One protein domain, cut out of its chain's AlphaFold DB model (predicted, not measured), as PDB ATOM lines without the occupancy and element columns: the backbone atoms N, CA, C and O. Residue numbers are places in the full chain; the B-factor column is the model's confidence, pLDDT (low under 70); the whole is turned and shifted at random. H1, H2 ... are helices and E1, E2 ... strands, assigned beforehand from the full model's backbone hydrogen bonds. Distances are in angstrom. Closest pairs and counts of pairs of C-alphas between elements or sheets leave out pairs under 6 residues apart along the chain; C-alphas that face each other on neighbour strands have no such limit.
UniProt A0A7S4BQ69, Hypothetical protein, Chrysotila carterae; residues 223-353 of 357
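This is residues 223 to 353 of the 357 residues of the protein "Hypothetical protein" of Chrysotila carterae (UniProt A0A7S4BQ69). A small curled sheet of four strands has two helices, H1 and the long H2, packed over one face, while its E3-E4 hairpin reaches out as an arm whose tip, residues 315 to 320, sticks out. H3 follows at the other end of E4 and only grazes the sheet. The printed part has 131 residues, with three named helices and four named strands in the order E1 H1 E2 H2 E3 E4 H3. The sheet, order E1 E2 E4 E3, is mixed, and the class is mixed, helices and strands. The whole is compact, with a radius of gyration of the C-alphas of 16.3 A and spans of 51 by 41 by 27 A.

Find C-alpha 231 at (214.743, 202.871, 236.849), where E1, residues 231 to 233, begins. Beside it look for E2, residues 262 to 265, then E4, residues 320 to 331, 25.2 A long, and E3, residues 308 to 315, 21.6 A long. H2, residues 277 to 300, runs 34.8 A from C-alpha 277 at (196.738, 207.668, 215.035). H1, residues 239 to 253, is 20.2 A long; H3, residues 333 to 343, is 15.1 A long and ends at C-alpha 343, (224.915, 217.960, 247.034).

Start at the strongly twisted sheet: E1 and E2 are parallel, with N 232 and O 263 at 2.8 A. E2 and E4 are antiparallel, with N 264 and O 329 at 2.8 A. E4 bends by 89 degrees at residue 327; it forms an antiparallel hairpin with E3, where N 323 and O 312 are 2.8 A apart. H2 is on the sheet at a height of 8.7 A, across the strands, at 69 degrees to E4 on the local plane; their closest C-alphas, Gln 291 and Asp 327, are 7.5 A apart. H1 is on the same face; with residues 286 to 297 alone H2 touches it, the closest C-alphas being Pro 239 and Val 290, 4.5 A, at a steep tilt of 44 degrees, the same way. E1, H1, E2 form a strand-helix-strand unit, two parallel neighbour strands with a helix between; E2, H2, E3 form a split one, with E4 between the strands. Both crossovers are right-handed. H3 is apart from H1 and H2. Every O i to N i+4 pair is within hydrogen-bond range in H1 and H2, and 6 of 7 in H3.

The C-alphas farthest apart, Asp 318 and Tyr 346, are 53.2 A from each other. The printed part has no cut, and the link from E2 to H2 is long, with 11 residues. Residues 273 to 279, of which 277 to 279 belong to H2, stand free. Residues 257 to 258 pair with residues 350 to 351, parallel. Mean pLDDT of the printed part is 84.3; residues 268 to 280 and residue 353 are under 70.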
ATOM      1  N   HIS A 223     206.812 206.444 240.679       94.62
ATOM      2  CA  HIS A 223     207.768 206.721 239.604       94.62
ATOM      3  C   HIS A 223     208.846 205.653 239.459       94.62
ATOM      4  O   HIS A 223     209.627 205.739 238.524       94.62
ATOM      5  N   TRP A 224     208.931 204.659 240.343       94.50
ATOM      6  CA  TRP A 224     209.866 203.546 240.162       94.50
ATOM      7  C   TRP A 224     209.259 202.482 239.249       94.50
ATOM      8  O   TRP A 224     208.119 202.060 239.459       94.50
ATOM      9  N   ASP A 225     210.027 202.033 238.256       91.94
ATOM     10  CA  ASP A 225     209.653 200.900 237.414       91.94
ATOM     11  C   ASP A 225     209.792 199.596 238.226       91.94
ATOM     12  O   ASP A 225     210.888 199.274 238.689       91.94
ATOM     13  N   PRO A 226     208.716 198.812 238.419       89.62
ATOM     14  CA  PRO A 226     208.805 197.541 239.134       89.62
ATOM     15  C   PRO A 226     209.515 196.443 238.325       89.62
ATOM     16  O   PRO A 226     209.881 195.413 238.888       89.62
ATOM     17  N   SER A 227     209.663 196.618 237.007       89.62
ATOM     18  CA  SER A 227     210.235 195.617 236.102       89.62
ATOM     19  C   SER A 227     211.751 195.722 235.949       89.62
ATOM     20  O   SER A 227     212.401 194.727 235.625       89.62
ATOM     21  N   GLU A 228     212.320 196.900 236.206       87.88
ATOM     22  CA  GLU A 228     213.742 197.166 236.041       87.88
ATOM     23  C   GLU A 228     214.295 197.901 237.271       87.88
ATOM     24  O   GLU A 228     213.784 198.960 237.640       87.88
ATOM     25  N   PRO A 229     215.342 197.372 237.930       87.12
ATOM     26  CA  PRO A 229     215.890 198.000 239.122       87.12
ATOM     27  C   PRO A 229     216.463 199.382 238.803       87.12
ATOM     28  O   PRO A 229     216.982 199.626 237.712       87.12
ATOM     29  N   PHE A 230     216.374 200.280 239.787       91.06
ATOM     30  CA  PHE A 230     216.942 201.630 239.740       91.06
ATOM     31  C   PHE A 230     216.557 202.421 238.474       91.06
ATOM     32  O   PHE A 230     217.353 203.168 237.900       91.06
ATOM     33  N   THR A 231     215.307 202.239 238.040       93.44
ATOM     34  CA  THR A 231     214.743 202.871 236.849       93.44
ATOM     35  C   THR A 231     213.544 203.730 237.239       93.44
ATOM     36  O   THR A 231     212.589 203.243 237.839       93.44
ATOM     37  N   ILE A 232     213.600 205.018 236.902       95.31
ATOM     38  CA  ILE A 232     212.505 205.973 237.069       95.31
ATOM     39  C   ILE A 232     211.654 205.954 235.796       95.31
ATOM     40  O   ILE A 232     212.120 206.354 234.727       95.31
ATOM     41  N   ASP A 233     210.404 205.519 235.908       94.38
ATOM     42  CA  ASP A 233     209.414 205.550 234.838       94.38
ATOM     43  C   ASP A 233     208.542 206.807 234.935       94.38
ATOM     44  O   ASP A 233     207.744 206.977 235.854       94.38
ATOM     45  N   LEU A 234     208.692 207.700 233.956       93.88
ATOM     46  CA  LEU A 234     207.927 208.942 233.832       93.88
ATOM     47  C   LEU A 234     206.874 208.858 232.717       93.88
ATOM     48  O   LEU A 234     206.278 209.872 232.332       93.88
ATOM     49  N   ARG A 235     206.634 207.666 232.157       88.31
ATOM     50  CA  ARG A 235     205.653 207.472 231.087       88.31
ATOM     51  C   ARG A 235     204.250 207.803 231.577       88.31
ATOM     52  O   ARG A 235     203.812 207.421 232.654       88.31
ATOM     53  N   GLY A 236     203.506 208.528 230.746       84.88
ATOM     54  CA  GLY A 236     202.127 208.917 231.050       84.88
ATOM     55  C   GLY A 236     201.991 210.116 231.993       84.88
ATOM     56  O   GLY A 236     200.909 210.706 232.038       84.88
ATOM     57  N   PHE A 237     203.062 210.552 232.662       91.62
ATOM     58  CA  PHE A 237     203.027 211.764 233.478       91.62
ATOM     59  C   PHE A 237     202.882 213.022 232.614       91.62
ATOM     60  O   PHE A 237     203.298 213.096 231.453       91.62
ATOM     61  N   LYS A 238     202.264 214.054 233.198       92.31
ATOM     62  CA  LYS A 238     202.344 215.412 232.647       92.31
ATOM     63  C   LYS A 238     203.770 215.943 232.850       92.31
ATOM     64  O   LYS A 238     204.376 215.594 233.861       92.31
ATOM     65  N   PRO A 239     204.292 216.820 231.973       93.31
ATOM     66  CA  PRO A 239     205.656 217.345 232.093       93.31
ATOM     67  C   PRO A 239     205.987 217.916 233.476       93.31
ATOM     68  O   PRO A 239     207.066 217.653 233.994       93.31
ATOM     69  N   GLN A 240     205.042 218.632 234.091       95.12
ATOM     70  CA  GLN A 240     205.162 219.191 235.440       95.12
ATOM     71  C   GLN A 240     205.284 218.105 236.516       95.12
ATOM     72  O   GLN A 240     206.142 218.172 237.387       95.12
ATOM     73  N   VAL A 241     204.446 217.070 236.439       96.44
ATOM     74  CA  VAL A 241     204.475 215.957 237.398       96.44
ATOM     75  C   VAL A 241     205.756 215.144 237.225       96.44
ATOM     76  O   VAL A 241     206.355 214.746 238.212       96.44
ATOM     77  N   ALA A 242     206.224 214.963 235.988       95.94
ATOM     78  CA  ALA A 242     207.451 214.233 235.687       95.94
ATOM     79  C   ALA A 242     208.710 214.901 236.256       95.94
ATOM     80  O   ALA A 242     209.536 214.222 236.863       95.94
ATOM     81  N   ILE A 243     208.854 216.225 236.118       95.94
ATOM     82  CA  ILE A 243     209.973 216.931 236.763       95.94
ATOM     83  C   ILE A 243     209.864 216.915 238.280       95.94
ATOM     84  O   ILE A 243     210.879 216.802 238.957       95.94
ATOM     85  N   CYS A 244     208.647 216.990 238.814       96.81
ATOM     86  CA  CYS A 244     208.417 216.916 240.245       96.81
ATOM     87  C   CYS A 244     208.812 215.536 240.795       96.81
ATOM     88  O   CYS A 244     209.545 215.458 241.777       96.81
ATOM     89  N   ALA A 245     208.432 214.464 240.094       97.12
ATOM     90  CA  ALA A 245     208.809 213.089 240.399       97.12
ATOM     91  C   ALA A 245     210.327 212.890 240.388       97.12
ATOM     92  O   ALA A 245     210.900 212.391 241.354       97.12
ATOM     93  N   LEU A 246     210.996 213.341 239.322       96.50
ATOM     94  CA  LEU A 246     212.450 213.246 239.213       96.50
ATOM     95  C   LEU A 246     213.152 214.044 240.320       96.50
ATOM     96  O   LEU A 246     214.126 213.573 240.905       96.50
ATOM     97  N   ARG A 247     212.656 215.247 240.626       95.69
ATOM     98  CA  ARG A 247     213.202 216.096 241.690       95.69
ATOM     99  C   ARG A 247     213.042 215.432 243.049       95.69
ATOM    100  O   ARG A 247     214.010 215.369 243.802       95.69
ATOM    101  N   PHE A 248     211.855 214.901 243.328       96.12
ATOM    102  CA  PHE A 248     211.564 214.166 244.550       96.12
ATOM    103  C   PHE A 248     212.508 212.969 244.715       96.12
ATOM    104  O   PHE A 248     213.165 212.872 245.750       96.12
ATOM    105  N   ALA A 249     212.653 212.140 243.676       95.00
ATOM    106  CA  ALA A 249     213.537 210.978 243.686       95.00
ATOM    107  C   ALA A 249     215.000 211.368 243.962       95.00
ATOM    108  O   ALA A 249     215.612 210.840 244.887       95.00
ATOM    109  N   LEU A 250     215.552 212.342 243.225       93.25
ATOM    110  CA  LEU A 250     216.939 212.802 243.403       93.25
ATOM    111  C   LEU A 250     217.196 213.411 244.791       93.25
ATOM    112  O   LEU A 250     218.276 213.243 245.358       93.25
ATOM    113  N   GLN A 251     216.219 214.134 245.343       91.00
ATOM    114  CA  GLN A 251     216.373 214.822 246.623       91.00
ATOM    115  C   GLN A 251     216.147 213.907 247.830       91.00
ATOM    116  O   GLN A 251     216.885 214.033 248.806       91.00
ATOM    117  N   HIS A 252     215.186 212.982 247.779       90.56
ATOM    118  CA  HIS A 252     214.703 212.279 248.976       90.56
ATOM    119  C   HIS A 252     214.941 210.768 248.965       90.56
ATOM    120  O   HIS A 252     215.075 210.183 250.036       90.56
ATOM    121  N   GLU A 253     215.002 210.130 247.797       90.56
ATOM    122  CA  GLU A 253     215.052 208.662 247.709       90.56
ATOM    123  C   GLU A 253     216.408 208.141 247.241       90.56
ATOM    124  O   GLU A 253     216.897 207.124 247.733       90.56
ATOM    125  N   ILE A 254     217.038 208.845 246.302       89.25
ATOM    126  CA  ILE A 254     218.374 208.514 245.827       89.25
ATOM    127  C   ILE A 254     219.383 208.992 246.870       89.25
ATOM    128  O   ILE A 254     219.468 210.179 247.208       89.25
ATOM    129  N   GLY A 255     220.158 208.037 247.373       82.56
ATOM    130  CA  GLY A 255     221.137 208.271 248.421       82.56
ATOM    131  C   GLY A 255     222.040 207.063 248.619       82.56
ATOM    132  O   GLY A 255     222.720 206.621 247.696       82.56
ATOM    133  N   ASN A 256     222.036 206.533 249.840       74.75
ATOM    134  CA  ASN A 256     223.080 205.668 250.391       74.75
ATOM    135  C   ASN A 256     223.341 204.348 249.657       74.75
ATOM    136  O   ASN A 256     224.337 203.701 249.957       74.75
ATOM    137  N   TYR A 257     222.483 203.903 248.741       79.12
ATOM    138  CA  TYR A 257     222.674 202.633 248.054       79.12
ATOM    139  C   TYR A 257     222.532 202.792 246.544       79.12
ATOM    140  O   TYR A 257     221.442 203.027 246.029       79.12
ATOM    141  N   LEU A 258     223.661 202.655 245.848       84.88
ATOM    142  CA  LEU A 258     223.758 202.760 244.396       84.88
ATOM    143  C   LEU A 258     224.151 201.386 243.841       84.88
ATOM    144  O   LEU A 258     225.280 200.925 244.035       84.88
ATOM    145  N   GLN A 259     223.200 200.704 243.201       79.81
ATOM    146  CA  GLN A 259     223.401 199.350 242.669       79.81
ATOM    147  C   GLN A 259     223.908 199.328 241.227       79.81
ATOM    148  O   GLN A 259     224.674 198.439 240.862       79.81
ATOM    149  N   CYS A 260     223.452 200.270 240.407       87.88
ATOM    150  CA  CYS A 260     223.750 200.357 238.983       87.88
ATOM    151  C   CYS A 260     223.545 201.797 238.493       87.88
ATOM    152  O   CYS A 260     223.259 202.694 239.289       87.88
ATOM    153  N   ASP A 261     223.691 202.015 237.189       91.75
ATOM    154  CA  ASP A 261     223.359 203.293 236.561       91.75
ATOM    155  C   ASP A 261     221.875 203.615 236.749       91.75
ATOM    156  O   ASP A 261     221.018 202.730 236.652       91.75
ATOM    157  N   LEU A 262     221.577 204.886 237.015       93.62
ATOM    158  CA  LEU A 262     220.207 205.366 237.146       93.62
ATOM    159  C   LEU A 262     219.613 205.538 235.755       93.62
ATOM    160  O   LEU A 262     220.123 206.314 234.943       93.62
ATOM    161  N   LYS A 263     218.505 204.853 235.493       94.31
ATOM    162  CA  LYS A 263     217.795 204.952 234.215       94.31
ATOM    163  C   LYS A 263     216.550 205.805 234.382       94.31
ATOM    164  O   LYS A 263     215.815 205.651 235.349       94.31
ATOM    165  N   ILE A 264     216.291 206.695 233.432       95.00
ATOM    166  CA  ILE A 264     215.079 207.516 233.388       95.00
ATOM    167  C   ILE A 264     214.375 207.249 232.060       95.00
ATOM    168  O   ILE A 264     214.927 207.499 230.987       95.00
ATOM    169  N   VAL A 265     213.142 206.755 232.133       92.81
ATOM    170  CA  VAL A 265     212.287 206.468 230.979       92.81
ATOM    171  C   VAL A 265     211.280 207.605 230.828       92.81
ATOM    172  O   VAL A 265     210.352 207.736 231.620       92.81
ATOM    173  N   ALA A 266     211.462 208.444 229.809       87.19
ATOM    174  CA  ALA A 266     210.623 209.624 229.557       87.19
ATOM    175  C   ALA A 266     209.884 209.576 228.206       87.19
ATOM    176  O   ALA A 266     208.986 210.384 227.960       87.19
ATOM    177  N   GLY A 267     210.268 208.650 227.326       77.44
ATOM    178  CA  GLY A 267     209.710 208.531 225.983       77.44
ATOM    179  C   GLY A 267     208.396 207.747 225.901       77.44
ATOM    180  O   GLY A 267     207.991 207.071 226.842       77.44
ATOM    181  N   ALA A 268     207.706 207.823 224.759       65.81
ATOM    182  CA  ALA A 268     206.410 207.160 224.581       65.81
ATOM    183  C   ALA A 268     206.539 205.640 224.382       65.81
ATOM    184  O   ALA A 268     205.554 204.923 224.566       65.81
ATOM    185  N   GLY A 269     207.729 205.152 224.012       56.94
ATOM    186  CA  GLY A 269     207.918 203.812 223.484       56.94
ATOM    187  C   GLY A 269     207.245 203.675 222.116       56.94
ATOM    188  O   GLY A 269     206.084 204.039 221.918       56.94
ATOM    189  N   VAL A 270     207.946 203.106 221.139       48.09
ATOM    190  CA  VAL A 270     207.350 202.759 219.841       48.09
ATOM    191  C   VAL A 270     206.465 201.516 220.017       48.09
ATOM    192  O   VAL A 270     206.788 200.428 219.550       48.09
ATOM    193  N   SER A 271     205.341 201.633 220.728       40.59
ATOM    194  CA  SER A 271     204.337 200.570 220.737       40.59
ATOM    195  C   SER A 271     203.614 200.567 219.392       40.59
ATOM    196  O   SER A 271     202.766 201.415 219.122       40.59
ATOM    197  N   ARG A 272     203.949 199.580 218.550       41.22
ATOM    198  CA  ARG A 272     203.197 199.141 217.355       41.22
ATOM    199  C   ARG A 272     201.829 198.538 217.743       41.22
ATOM    200  O   ARG A 272     201.505 197.422 217.356       41.22
ATOM    201  N   GLY A 273     201.050 199.245 218.556       40.59
ATOM    202  CA  GLY A 273     199.705 198.848 218.968       40.59
ATOM    203  C   GLY A 273     198.652 199.727 218.303       40.59
ATOM    204  O   GLY A 273     198.857 200.932 218.185       40.59
ATOM    205  N   ASP A 274     197.538 199.109 217.907       39.59
ATOM    206  CA  ASP A 274     196.352 199.609 217.178       39.59
ATOM    207  C   ASP A 274     195.577 200.787 217.834       39.59
ATOM    208  O   ASP A 274     194.358 200.924 217.716       39.59
ATOM    209  N   GLY A 275     196.259 201.688 218.543       46.41
ATOM    210  CA  GLY A 275     195.689 202.944 219.015       46.41
ATOM    211  C   GLY A 275     195.471 203.909 217.850       46.41
ATOM    212  O   GLY A 275     196.354 204.121 217.022       46.41
ATOM    213  N   GLY A 276     194.296 204.537 217.766       50.69
ATOM    214  CA  GLY A 276     194.006 205.504 216.702       50.69
ATOM    215  C   GLY A 276     195.104 206.575 216.584       50.69
ATOM    216  O   GLY A 276     195.530 207.138 217.595       50.69
ATOM    217  N   ALA A 277     195.544 206.869 215.355       53.47
ATOM    218  CA  ALA A 277     196.738 207.668 215.035       53.47
ATOM    219  C   ALA A 277     196.853 209.029 215.763       53.47
ATOM    220  O   ALA A 277     197.954 209.513 216.015       53.47
ATOM    221  N   THR A 278     195.731 209.645 216.143       54.56
ATOM    222  CA  THR A 278     195.699 210.901 216.912       54.56
ATOM    223  C   THR A 278     196.120 210.738 218.374       54.56
ATOM    224  O   THR A 278     196.715 211.654 218.938       54.56
ATOM    225  N   SER A 279     195.845 209.588 218.992       62.00
ATOM    226  CA  SER A 279     196.235 209.296 220.380       62.00
ATOM    227  C   SER A 279     197.732 209.005 220.506       62.00
ATOM    228  O   SER A 279     198.373 209.499 221.434       62.00
ATOM    229  N   ILE A 280     198.302 208.308 219.518       68.00
ATOM    230  CA  ILE A 280     199.732 207.991 219.453       68.00
ATOM    231  C   ILE A 280     200.553 209.273 219.277       68.00
ATOM    232  O   ILE A 280     201.512 209.496 220.009       68.00
ATOM    233  N   ALA A 281     200.139 210.166 218.373       72.31
ATOM    234  CA  ALA A 281     200.831 211.437 218.154       72.31
ATOM    235  C   ALA A 281     200.804 212.351 219.394       72.31
ATOM    236  O   ALA A 281     201.806 212.983 219.722       72.31
ATOM    237  N   ALA A 282     199.677 212.408 220.113       71.44
ATOM    238  CA  ALA A 282     199.568 213.192 221.342       71.44
ATOM    239  C   ALA A 282     200.408 212.606 222.492       71.44
ATOM    240  O   ALA A 282     200.977 213.360 223.283       71.44
ATOM    241  N   ALA A 283     200.496 211.276 222.589       72.62
ATOM    242  CA  ALA A 283     201.365 210.600 223.548       72.62
ATOM    243  C   ALA A 283     202.850 210.849 223.237       72.62
ATOM    244  O   ALA A 283     203.595 211.210 224.144       72.62
ATOM    245  N   ALA A 284     203.245 210.763 221.963       77.31
ATOM    246  CA  ALA A 284     204.599 211.079 221.508       77.31
ATOM    247  C   ALA A 284     204.980 212.541 221.796       77.31
ATOM    248  O   ALA A 284     206.000 212.796 222.424       77.31
ATOM    249  N   ALA A 285     204.118 213.505 221.459       82.38
ATOM    250  CA  ALA A 285     204.380 214.920 221.740       82.38
ATOM    251  C   ALA A 285     204.502 215.221 223.246       82.38
ATOM    252  O   ALA A 285     205.284 216.084 223.657       82.38
ATOM    253  N   ARG A 286     203.727 214.518 224.086       82.81
ATOM    254  CA  ARG A 286     203.841 214.626 225.545       82.81
ATOM    255  C   ARG A 286     205.170 214.063 226.027       82.81
ATOM    256  O   ARG A 286     205.836 214.734 226.804       82.81
ATOM    257  N   ALA A 287     205.551 212.887 225.544       82.38
ATOM    258  CA  ALA A 287     206.821 212.260 225.870       82.38
ATOM    259  C   ALA A 287     208.016 213.143 225.469       82.38
ATOM    260  O   ALA A 287     208.861 213.438 226.307       82.38
ATOM    261  N   ASP A 288     208.005 213.717 224.260       86.06
ATOM    262  CA  ASP A 288     209.015 214.687 223.814       86.06
ATOM    263  C   ASP A 288     209.083 215.925 224.726       86.06
ATOM    264  O   ASP A 288     210.139 216.535 224.914       86.06
ATOM    265  N   SER A 289     207.940 216.358 225.269       90.00
ATOM    266  CA  SER A 289     207.887 217.472 226.217       90.00
ATOM    267  C   SER A 289     208.427 217.096 227.593       90.00
ATOM    268  O   SER A 289     209.094 217.926 228.208       90.00
ATOM    269  N   VAL A 290     208.126 215.891 228.084       92.44
ATOM    270  CA  VAL A 290     208.661 215.370 229.349       92.44
ATOM    271  C   VAL A 290     210.174 215.254 229.235       92.44
ATOM    272  O   VAL A 290     210.889 215.824 230.053       92.44
ATOM    273  N   GLN A 291     210.661 214.620 228.171       90.38
ATOM    274  CA  GLN A 291     212.080 214.402 227.935       90.38
ATOM    275  C   GLN A 291     212.867 215.720 227.904       90.38
ATOM    276  O   GLN A 291     213.826 215.876 228.653       90.38
ATOM    277  N   ARG A 292     212.417 216.720 227.128       92.06
ATOM    278  CA  ARG A 292     213.069 218.045 227.096       92.06
ATOM    279  C   ARG A 292     213.121 218.713 228.467       92.06
ATOM    280  O   ARG A 292     214.094 219.392 228.780       92.06
ATOM    281  N   ARG A 293     212.067 218.557 229.272       93.94
ATOM    282  CA  ARG A 293     211.988 219.184 230.594       93.94
ATOM    283  C   ARG A 293     212.861 218.461 231.623       93.94
ATOM    284  O   ARG A 293     213.460 219.128 232.459       93.94
ATOM    285  N   VAL A 294     212.979 217.138 231.520       94.75
ATOM    286  CA  VAL A 294     213.927 216.326 232.297       94.75
ATOM    287  C   VAL A 294     215.363 216.728 231.973       94.75
ATOM    288  O   VAL A 294     216.112 217.070 232.879       94.75
ATOM    289  N   GLU A 295     215.734 216.772 230.692       93.75
ATOM    290  CA  GLU A 295     217.079 217.177 230.259       93.75
ATOM    291  C   GLU A 295     217.419 218.600 230.720       93.75
ATOM    292  O   GLU A 295     218.515 218.850 231.220       93.75
ATOM    293  N   GLN A 296     216.467 219.532 230.601       95.19
ATOM    294  CA  GLN A 296     216.620 220.887 231.124       95.19
ATOM    295  C   GLN A 296     216.872 220.878 232.637       95.19
ATOM    296  O   GLN A 296     217.816 221.516 233.090       95.19
ATOM    297  N   MET A 297     216.070 220.132 233.401       95.19
ATOM    298  CA  MET A 297     216.225 220.045 234.851       95.19
ATOM    299  C   MET A 297     217.602 219.491 235.235       95.19
ATOM    300  O   MET A 297     218.257 220.089 236.079       95.19
ATOM    301  N   LEU A 298     218.063 218.405 234.605       95.81
ATOM    302  CA  LEU A 298     219.378 217.806 234.877       95.81
ATOM    303  C   LEU A 298     220.533 218.791 234.627       95.81
ATOM    304  O   LEU A 298     221.494 218.825 235.396       95.81
ATOM    305  N   ASN A 299     220.411 219.625 233.591       96.00
ATOM    306  CA  ASN A 299     221.390 220.660 233.251       96.00
ATOM    307  C   ASN A 299     221.333 221.890 234.178       96.00
ATOM    308  O   ASN A 299     222.331 222.593 234.313       96.00
ATOM    309  N   GLU A 300     220.176 222.177 234.779       95.00
ATOM    310  CA  GLU A 300     219.970 223.300 235.708       95.00
ATOM    311  C   GLU A 300     220.333 222.949 237.161       95.00
ATOM    312  O   GLU A 300     220.432 223.845 238.004       95.00
ATOM    313  N   LEU A 301     220.562 221.666 237.472       94.00
ATOM    314  CA  LEU A 301     221.089 221.253 238.773       94.00
ATOM    315  C   LEU A 301     222.437 221.933 239.049       94.00
ATOM    316  O   LEU A 301     223.210 222.247 238.145       94.00
ATOM    317  N   THR A 302     222.731 222.163 240.328       91.69
ATOM    318  CA  THR A 302     224.008 222.731 240.774       91.69
ATOM    319  C   THR A 302     224.691 221.744 241.726       91.69
ATOM    320  O   THR A 302     224.242 221.631 242.869       91.69
ATOM    321  N   PRO A 303     225.747 221.025 241.290       93.06
ATOM    322  CA  PRO A 303     226.307 220.981 239.927       93.06
ATOM    323  C   PRO A 303     225.365 220.289 238.913       93.06
ATOM    324  O   PRO A 303     224.478 219.538 239.332       93.06
ATOM    325  N   PRO A 304     225.546 220.507 237.594       94.88
ATOM    326  CA  PRO A 304     224.768 219.806 236.576       94.88
ATOM    327  C   PRO A 304     225.086 218.309 236.601       94.88
ATOM    328  O   PRO A 304     226.220 217.913 236.885       94.88
ATOM    329  N   LEU A 305     224.089 217.480 236.295       94.38
ATOM    330  CA  LEU A 305     224.235 216.025 236.278       94.38
ATOM    331  C   LEU A 305     224.405 215.534 234.837       94.38
ATOM    332  O   LEU A 305     223.501 215.699 234.015       94.38
ATOM    333  N   SER A 306     225.565 214.951 234.525       93.44
ATOM    334  CA  SER A 306     225.833 214.355 233.214       93.44
ATOM    335  C   SER A 306     224.981 213.113 232.984       93.44
ATOM    336  O   SER A 306     224.645 212.376 233.912       93.44
ATOM    337  N   TYR A 307     224.624 212.889 231.723       94.00
ATOM    338  CA  TYR A 307     223.833 211.746 231.308       94.00
ATOM    339  C   TYR A 307     224.173 211.333 229.875       94.00
ATOM    340  O   TYR A 307     224.529 212.163 229.037       94.00
ATOM    341  N   ASP A 308     223.981 210.050 229.606       91.25
ATOM    342  CA  ASP A 308     224.044 209.417 228.299       91.25
ATOM    343  C   ASP A 308     222.641 209.003 227.836       91.25
ATOM    344  O   ASP A 308     221.646 209.093 228.562       91.25
ATOM    345  N   ARG A 309     222.554 208.519 226.597       88.25
ATOM    346  CA  ARG A 309     221.361 207.836 226.087       88.25
ATOM    347  C   ARG A 309     221.631 206.350 225.992       88.25
ATOM    348  O   ARG A 309     222.731 205.949 225.619       88.25
ATOM    349  N   GLU A 310     220.614 205.547 226.272       83.75
ATOM    350  CA  GLU A 310     220.703 204.116 226.002       83.75
ATOM    351  C   GLU A 310     220.888 203.895 224.495       83.75
ATOM    352  O   GLU A 310     220.275 204.571 223.668       83.75
ATOM    353  N   TRP A 311     221.740 202.954 224.119       78.69
ATOM    354  CA  TRP A 311     221.961 202.572 222.732       78.69
ATOM    355  C   TRP A 311     222.107 201.056 222.643       78.69
ATOM    356  O   TRP A 311     222.507 200.398 223.600       78.69
ATOM    357  N   HIS A 312     221.752 200.493 221.494       76.38
ATOM    358  CA  HIS A 312     221.971 199.085 221.186       76.38
ATOM    359  C   HIS A 312     222.547 198.950 219.780       76.38
ATOM    360  O   HIS A 312     222.243 199.748 218.894       76.38
ATOM    361  N   VAL A 313     223.373 197.929 219.569       80.12
ATOM    362  CA  VAL A 313     223.882 197.594 218.238       80.12
ATOM    363  C   VAL A 313     222.962 196.556 217.626       80.12
ATOM    364  O   VAL A 313     222.785 195.470 218.177       80.12
ATOM    365  N   GLN A 314     222.392 196.879 216.473       79.75
ATOM    366  CA  GLN A 314     221.724 195.901 215.636       79.75
ATOM    367  C   GLN A 314     222.697 195.482 214.534       79.75
ATOM    368  O   GLN A 314     223.031 196.276 213.658       79.75
ATOM    369  N   CYS A 315     223.168 194.239 214.596       82.12
ATOM    370  CA  CYS A 315     223.996 193.663 213.542       82.12
ATOM    371  C   CYS A 315     223.145 192.800 212.608       82.12
ATOM    372  O   CYS A 315     222.373 191.950 213.060       82.12
ATOM    373  N   ASP A 316     223.307 193.010 211.305       83.31
ATOM    374  CA  ASP A 316     222.915 192.064 210.267       83.31
ATOM    375  C   ASP A 316     224.157 191.332 209.717       83.31
ATOM    376  O   ASP A 316     225.228 191.362 210.325       83.31
ATOM    377  N   ARG A 317     224.010 190.576 208.619       77.06
ATOM    378  CA  ARG A 317     225.117 189.771 208.067       77.06
ATOM    379  C   ARG A 317     226.261 190.619 207.500       77.06
ATOM    380  O   ARG A 317     227.372 190.101 207.436       77.06
ATOM    381  N   ASP A 318     225.996 191.868 207.119       79.31
ATOM    382  CA  ASP A 318     226.922 192.697 206.338       79.31
ATOM    383  C   ASP A 318     227.266 194.037 207.023       79.31
ATOM    384  O   ASP A 318     228.165 194.751 206.575       79.31
ATOM    385  N   SER A 319     226.583 194.397 208.115       78.81
ATOM    386  CA  SER A 319     226.770 195.659 208.826       78.81
ATOM    387  C   SER A 319     226.292 195.605 210.282       78.81
ATOM    388  O   SER A 319     225.413 194.833 210.659       78.81
ATOM    389  N   CYS A 320     226.867 196.469 211.117       80.94
ATOM    390  CA  CYS A 320     226.357 196.753 212.453       80.94
ATOM    391  C   CYS A 320     225.957 198.226 212.512       80.94
ATOM    392  O   CYS A 320     226.757 199.100 212.176       80.94
ATOM    393  N   VAL A 321     224.719 198.490 212.922       82.44
ATOM    394  CA  VAL A 321     224.171 199.841 213.063       82.44
ATOM    395  C   VAL A 321     223.892 200.111 214.533       82.44
ATOM    396  O   VAL A 321     223.238 199.324 215.218       82.44
ATOM    397  N   GLU A 322     224.391 201.239 215.024       80.62
ATOM    398  CA  GLU A 322     224.099 201.724 216.369       80.62
ATOM    399  C   GLU A 322     222.753 202.453 216.383       80.62
ATOM    400  O   GLU A 322     222.534 203.432 215.664       80.62
ATOM    401  N   HIS A 323     221.844 201.985 217.231       77.06
ATOM    402  CA  HIS A 323     220.537 202.579 217.444       77.06
ATOM    403  C   HIS A 323     220.479 203.210 218.833       77.06
ATOM    404  O   HIS A 323     220.418 202.519 219.850       77.06
ATOM    405  N   VAL A 324     220.462 204.542 218.872       78.88
ATOM    406  CA  VAL A 324     220.280 205.307 220.111       78.88
ATOM    407  C   VAL A 324     218.799 205.347 220.473       78.88
ATOM    408  O   VAL A 324     217.973 205.883 219.728       78.88
ATOM    409  N   ASN A 325     218.467 204.814 221.640       79.75
ATOM    410  CA  ASN A 325     217.153 204.913 222.239       79.75
ATOM    411  C   ASN A 325     216.986 206.298 222.881       79.75
ATOM    412  O   ASN A 325     217.545 206.607 223.930       79.75
ATOM    413  N   ARG A 326     216.211 207.166 222.226       73.38
ATOM    414  CA  ARG A 326     215.983 208.536 222.709       73.38
ATOM    415  C   ARG A 326     215.076 208.598 223.936       73.38
ATOM    416  O   ARG A 326     215.134 209.586 224.659       73.38
ATOM    417  N   ASP A 327     214.321 207.535 224.186       81.38
ATOM    418  CA  ASP A 327     213.308 207.468 225.237       81.38
ATOM    419  C   ASP A 327     213.906 207.193 226.626       81.38
ATOM    420  O   ASP A 327     213.204 207.332 227.634       81.38
ATOM    421  N   ARG A 328     215.185 206.796 226.673       88.62
ATOM    422  CA  ARG A 328     215.900 206.365 227.875       88.62
ATOM    423  C   ARG A 328     217.167 207.184 228.097       88.62
ATOM    424  O   ARG A 328     218.091 207.168 227.284       88.62
ATOM    425  N   ILE A 329     217.190 207.880 229.226       93.00
ATOM    426  CA  ILE A 329     218.332 208.644 229.726       93.00
ATOM    427  C   ILE A 329     219.045 207.779 230.766       93.00
ATOM    428  O   ILE A 329     218.394 207.211 231.641       93.00
ATOM    429  N   ILE A 330     220.366 207.672 230.665       93.44
ATOM    430  CA  ILE A 330     221.204 206.909 231.591       93.44
ATOM    431  C   ILE A 330     222.123 207.881 232.315       93.44
ATOM    432  O   ILE A 330     222.898 208.589 231.683       93.44
ATOM    433  N   ILE A 331     222.071 207.902 233.639       94.25
ATOM    434  CA  ILE A 331     223.051 208.604 234.462       94.25
ATOM    435  C   ILE A 331     224.001 207.551 235.022       94.25
ATOM    436  O   ILE A 331     223.602 206.704 235.827       94.25
ATOM    437  N   GLN A 332     225.257 207.622 234.587       92.38
ATOM    438  CA  GLN A 332     226.314 206.717 235.026       92.38
ATOM    439  C   GLN A 332     226.444 206.757 236.548       92.38
ATOM    440  O   GLN A 332     226.486 207.835 237.151       92.38
ATOM    441  N   ILE A 333     226.582 205.594 237.180       91.31
ATOM    442  CA  ILE A 333     226.693 205.476 238.638       91.31
ATOM    443  C   ILE A 333     227.842 206.326 239.202       91.31
ATOM    444  O   ILE A 333     227.727 206.895 240.285       91.31
ATOM    445  N   GLN A 334     228.935 206.468 238.445       90.00
ATOM    446  CA  GLN A 334     230.089 207.286 238.824       90.00
ATOM    447  C   GLN A 334     229.751 208.778 238.871       90.00
ATOM    448  O   GLN A 334     230.184 209.477 239.786       90.00
ATOM    449  N   ASP A 335     228.987 209.267 237.897       92.25
ATOM    450  CA  ASP A 335     228.594 210.673 237.815       92.25
ATOM    451  C   ASP A 335     227.519 211.002 238.844       92.25
ATOM    452  O   ASP A 335     227.627 212.014 239.537       92.25
ATOM    453  N   LEU A 336     226.555 210.096 239.034       92.25
ATOM    454  CA  LEU A 336     225.570 210.200 240.106       92.25
ATOM    455  C   LEU A 336     226.244 210.245 241.479       92.25
ATOM    456  O   LEU A 336     225.919 211.099 242.300       92.25
ATOM    457  N   PHE A 337     227.222 209.369 241.722       91.12
ATOM    458  CA  PHE A 337     227.977 209.355 242.971       91.12
ATOM    459  C   PHE A 337     228.770 210.653 243.182       91.12
ATOM    460  O   PHE A 337     228.702 211.247 244.257       91.12
ATOM    461  N   ARG A 338     229.478 211.149 242.156       90.94
ATOM    462  CA  ARG A 338     230.189 212.443 242.225       90.94
ATOM    463  C   ARG A 338     229.245 213.606 242.514       90.94
ATOM    464  O   ARG A 338     229.624 214.517 243.247       90.94
ATOM    465  N   TRP A 339     228.054 213.586 241.928       93.31
ATOM    466  CA  TRP A 339     227.029 214.597 242.157       93.31
ATOM    467  C   TRP A 339     226.505 214.546 243.596       93.31
ATOM    468  O   TRP A 339     226.472 215.578 244.264       93.31
ATOM    469  N   LEU A 340     226.193 213.351 244.109       91.69
ATOM    470  CA  LEU A 340     225.739 213.140 245.489       91.69
ATOM    471  C   LEU A 340     226.768 213.610 246.522       91.69
ATOM    472  O   LEU A 340     226.407 214.288 247.477       91.69
ATOM    473  N   LEU A 341     228.062 213.357 246.299       90.44
ATOM    474  CA  LEU A 341     229.121 213.863 247.182       90.44
ATOM    475  C   LEU A 341     229.152 215.396 247.283       90.44
ATOM    476  O   LEU A 341     229.615 215.929 248.289       90.44
ATOM    477  N   GLN A 342     228.688 216.109 246.255       90.81
ATOM    478  CA  GLN A 342     228.657 217.573 246.245       90.81
ATOM    479  C   GLN A 342     227.365 218.129 246.842       90.81
ATOM    480  O   GLN A 342     227.401 219.140 247.540       90.81
ATOM    481  N   THR A 343     226.229 217.483 246.581       90.19
ATOM    482  CA  THR A 343     224.915 217.960 247.034       90.19
ATOM    483  C   THR A 343     224.552 217.478 248.436       90.19
ATOM    484  O   THR A 343     223.816 218.160 249.147       90.19
ATOM    485  N   LYS A 344     225.093 216.333 248.858       88.81
ATOM    486  CA  LYS A 344     224.800 215.654 250.124       88.81
ATOM    487  C   LYS A 344     226.092 215.102 250.777       88.81
ATOM    488  O   LYS A 344     226.214 213.907 251.036       88.81
ATOM    489  N   PRO A 345     227.075 215.962 251.112       83.38
ATOM    490  CA  PRO A 345     228.425 215.540 251.519       83.38
ATOM    491  C   PRO A 345     228.508 214.769 252.850       83.38
ATOM    492  O   PRO A 345     229.554 214.204 253.159       83.38
ATOM    493  N   TYR A 346     227.445 214.771 253.658       84.81
ATOM    494  CA  TYR A 346     227.423 214.157 254.993       84.81
ATOM    495  C   TYR A 346     226.711 212.798 255.037       84.81
ATOM    496  O   TYR A 346     226.568 212.213 256.110       84.81
ATOM    497  N   GLU A 347     226.251 212.293 253.894       84.44
ATOM    498  CA  GLU A 347     225.644 210.967 253.788       84.44
ATOM    499  C   GLU A 347     226.702 209.876 253.558       84.44
ATOM    500  O   GLU A 347     227.801 210.123 253.060       84.44
ATOM    501  N   SER A 348     226.378 208.642 253.952       82.31
ATOM    502  CA  SER A 348     227.247 207.476 253.754       82.31
ATOM    503  C   SER A 348     226.756 206.655 252.570       82.31
ATOM    504  O   SER A 348     225.648 206.130 252.606       82.31
ATOM    505  N   TYR A 349     227.596 206.493 251.551       82.19
ATOM    506  CA  TYR A 349     227.236 205.809 250.310       82.19
ATOM    507  C   TYR A 349     227.868 204.420 250.207       82.19
ATOM    508  O   TYR A 349     229.069 204.244 250.400       82.19
ATOM    509  N   VAL A 350     227.051 203.441 249.835       80.00
ATOM    510  CA  VAL A 350     227.432 202.079 249.476       80.00
ATOM    511  C   VAL A 350     227.211 201.923 247.978       80.00
ATOM    512  O   VAL A 350     226.077 201.914 247.493       80.00
ATOM    513  N   VAL A 351     228.313 201.804 247.241       76.38
ATOM    514  CA  VAL A 351     228.304 201.612 245.790       76.38
ATOM    515  C   VAL A 351     228.624 200.155 245.497       76.38
ATOM    516  O   VAL A 351     229.680 199.655 245.886       76.38
ATOM    517  N   SER A 352     227.712 199.468 244.811       71.31
ATOM    518  CA  SER A 352     227.980 198.119 244.317       71.31
ATOM    519  C   SER A 352     228.824 198.239 243.054       71.31
ATOM    520  O   SER A 352     228.318 198.594 241.995       71.31
ATOM    521  N   ILE A 353     230.125 197.987 243.169       64.56
ATOM    522  CA  ILE A 353     231.010 197.932 242.004       64.56
ATOM    523  C   ILE A 353     230.831 196.539 241.382       64.56
ATOM    524  O   ILE A 353     231.147 195.548 242.051       64.56
TER     525      ILE A 353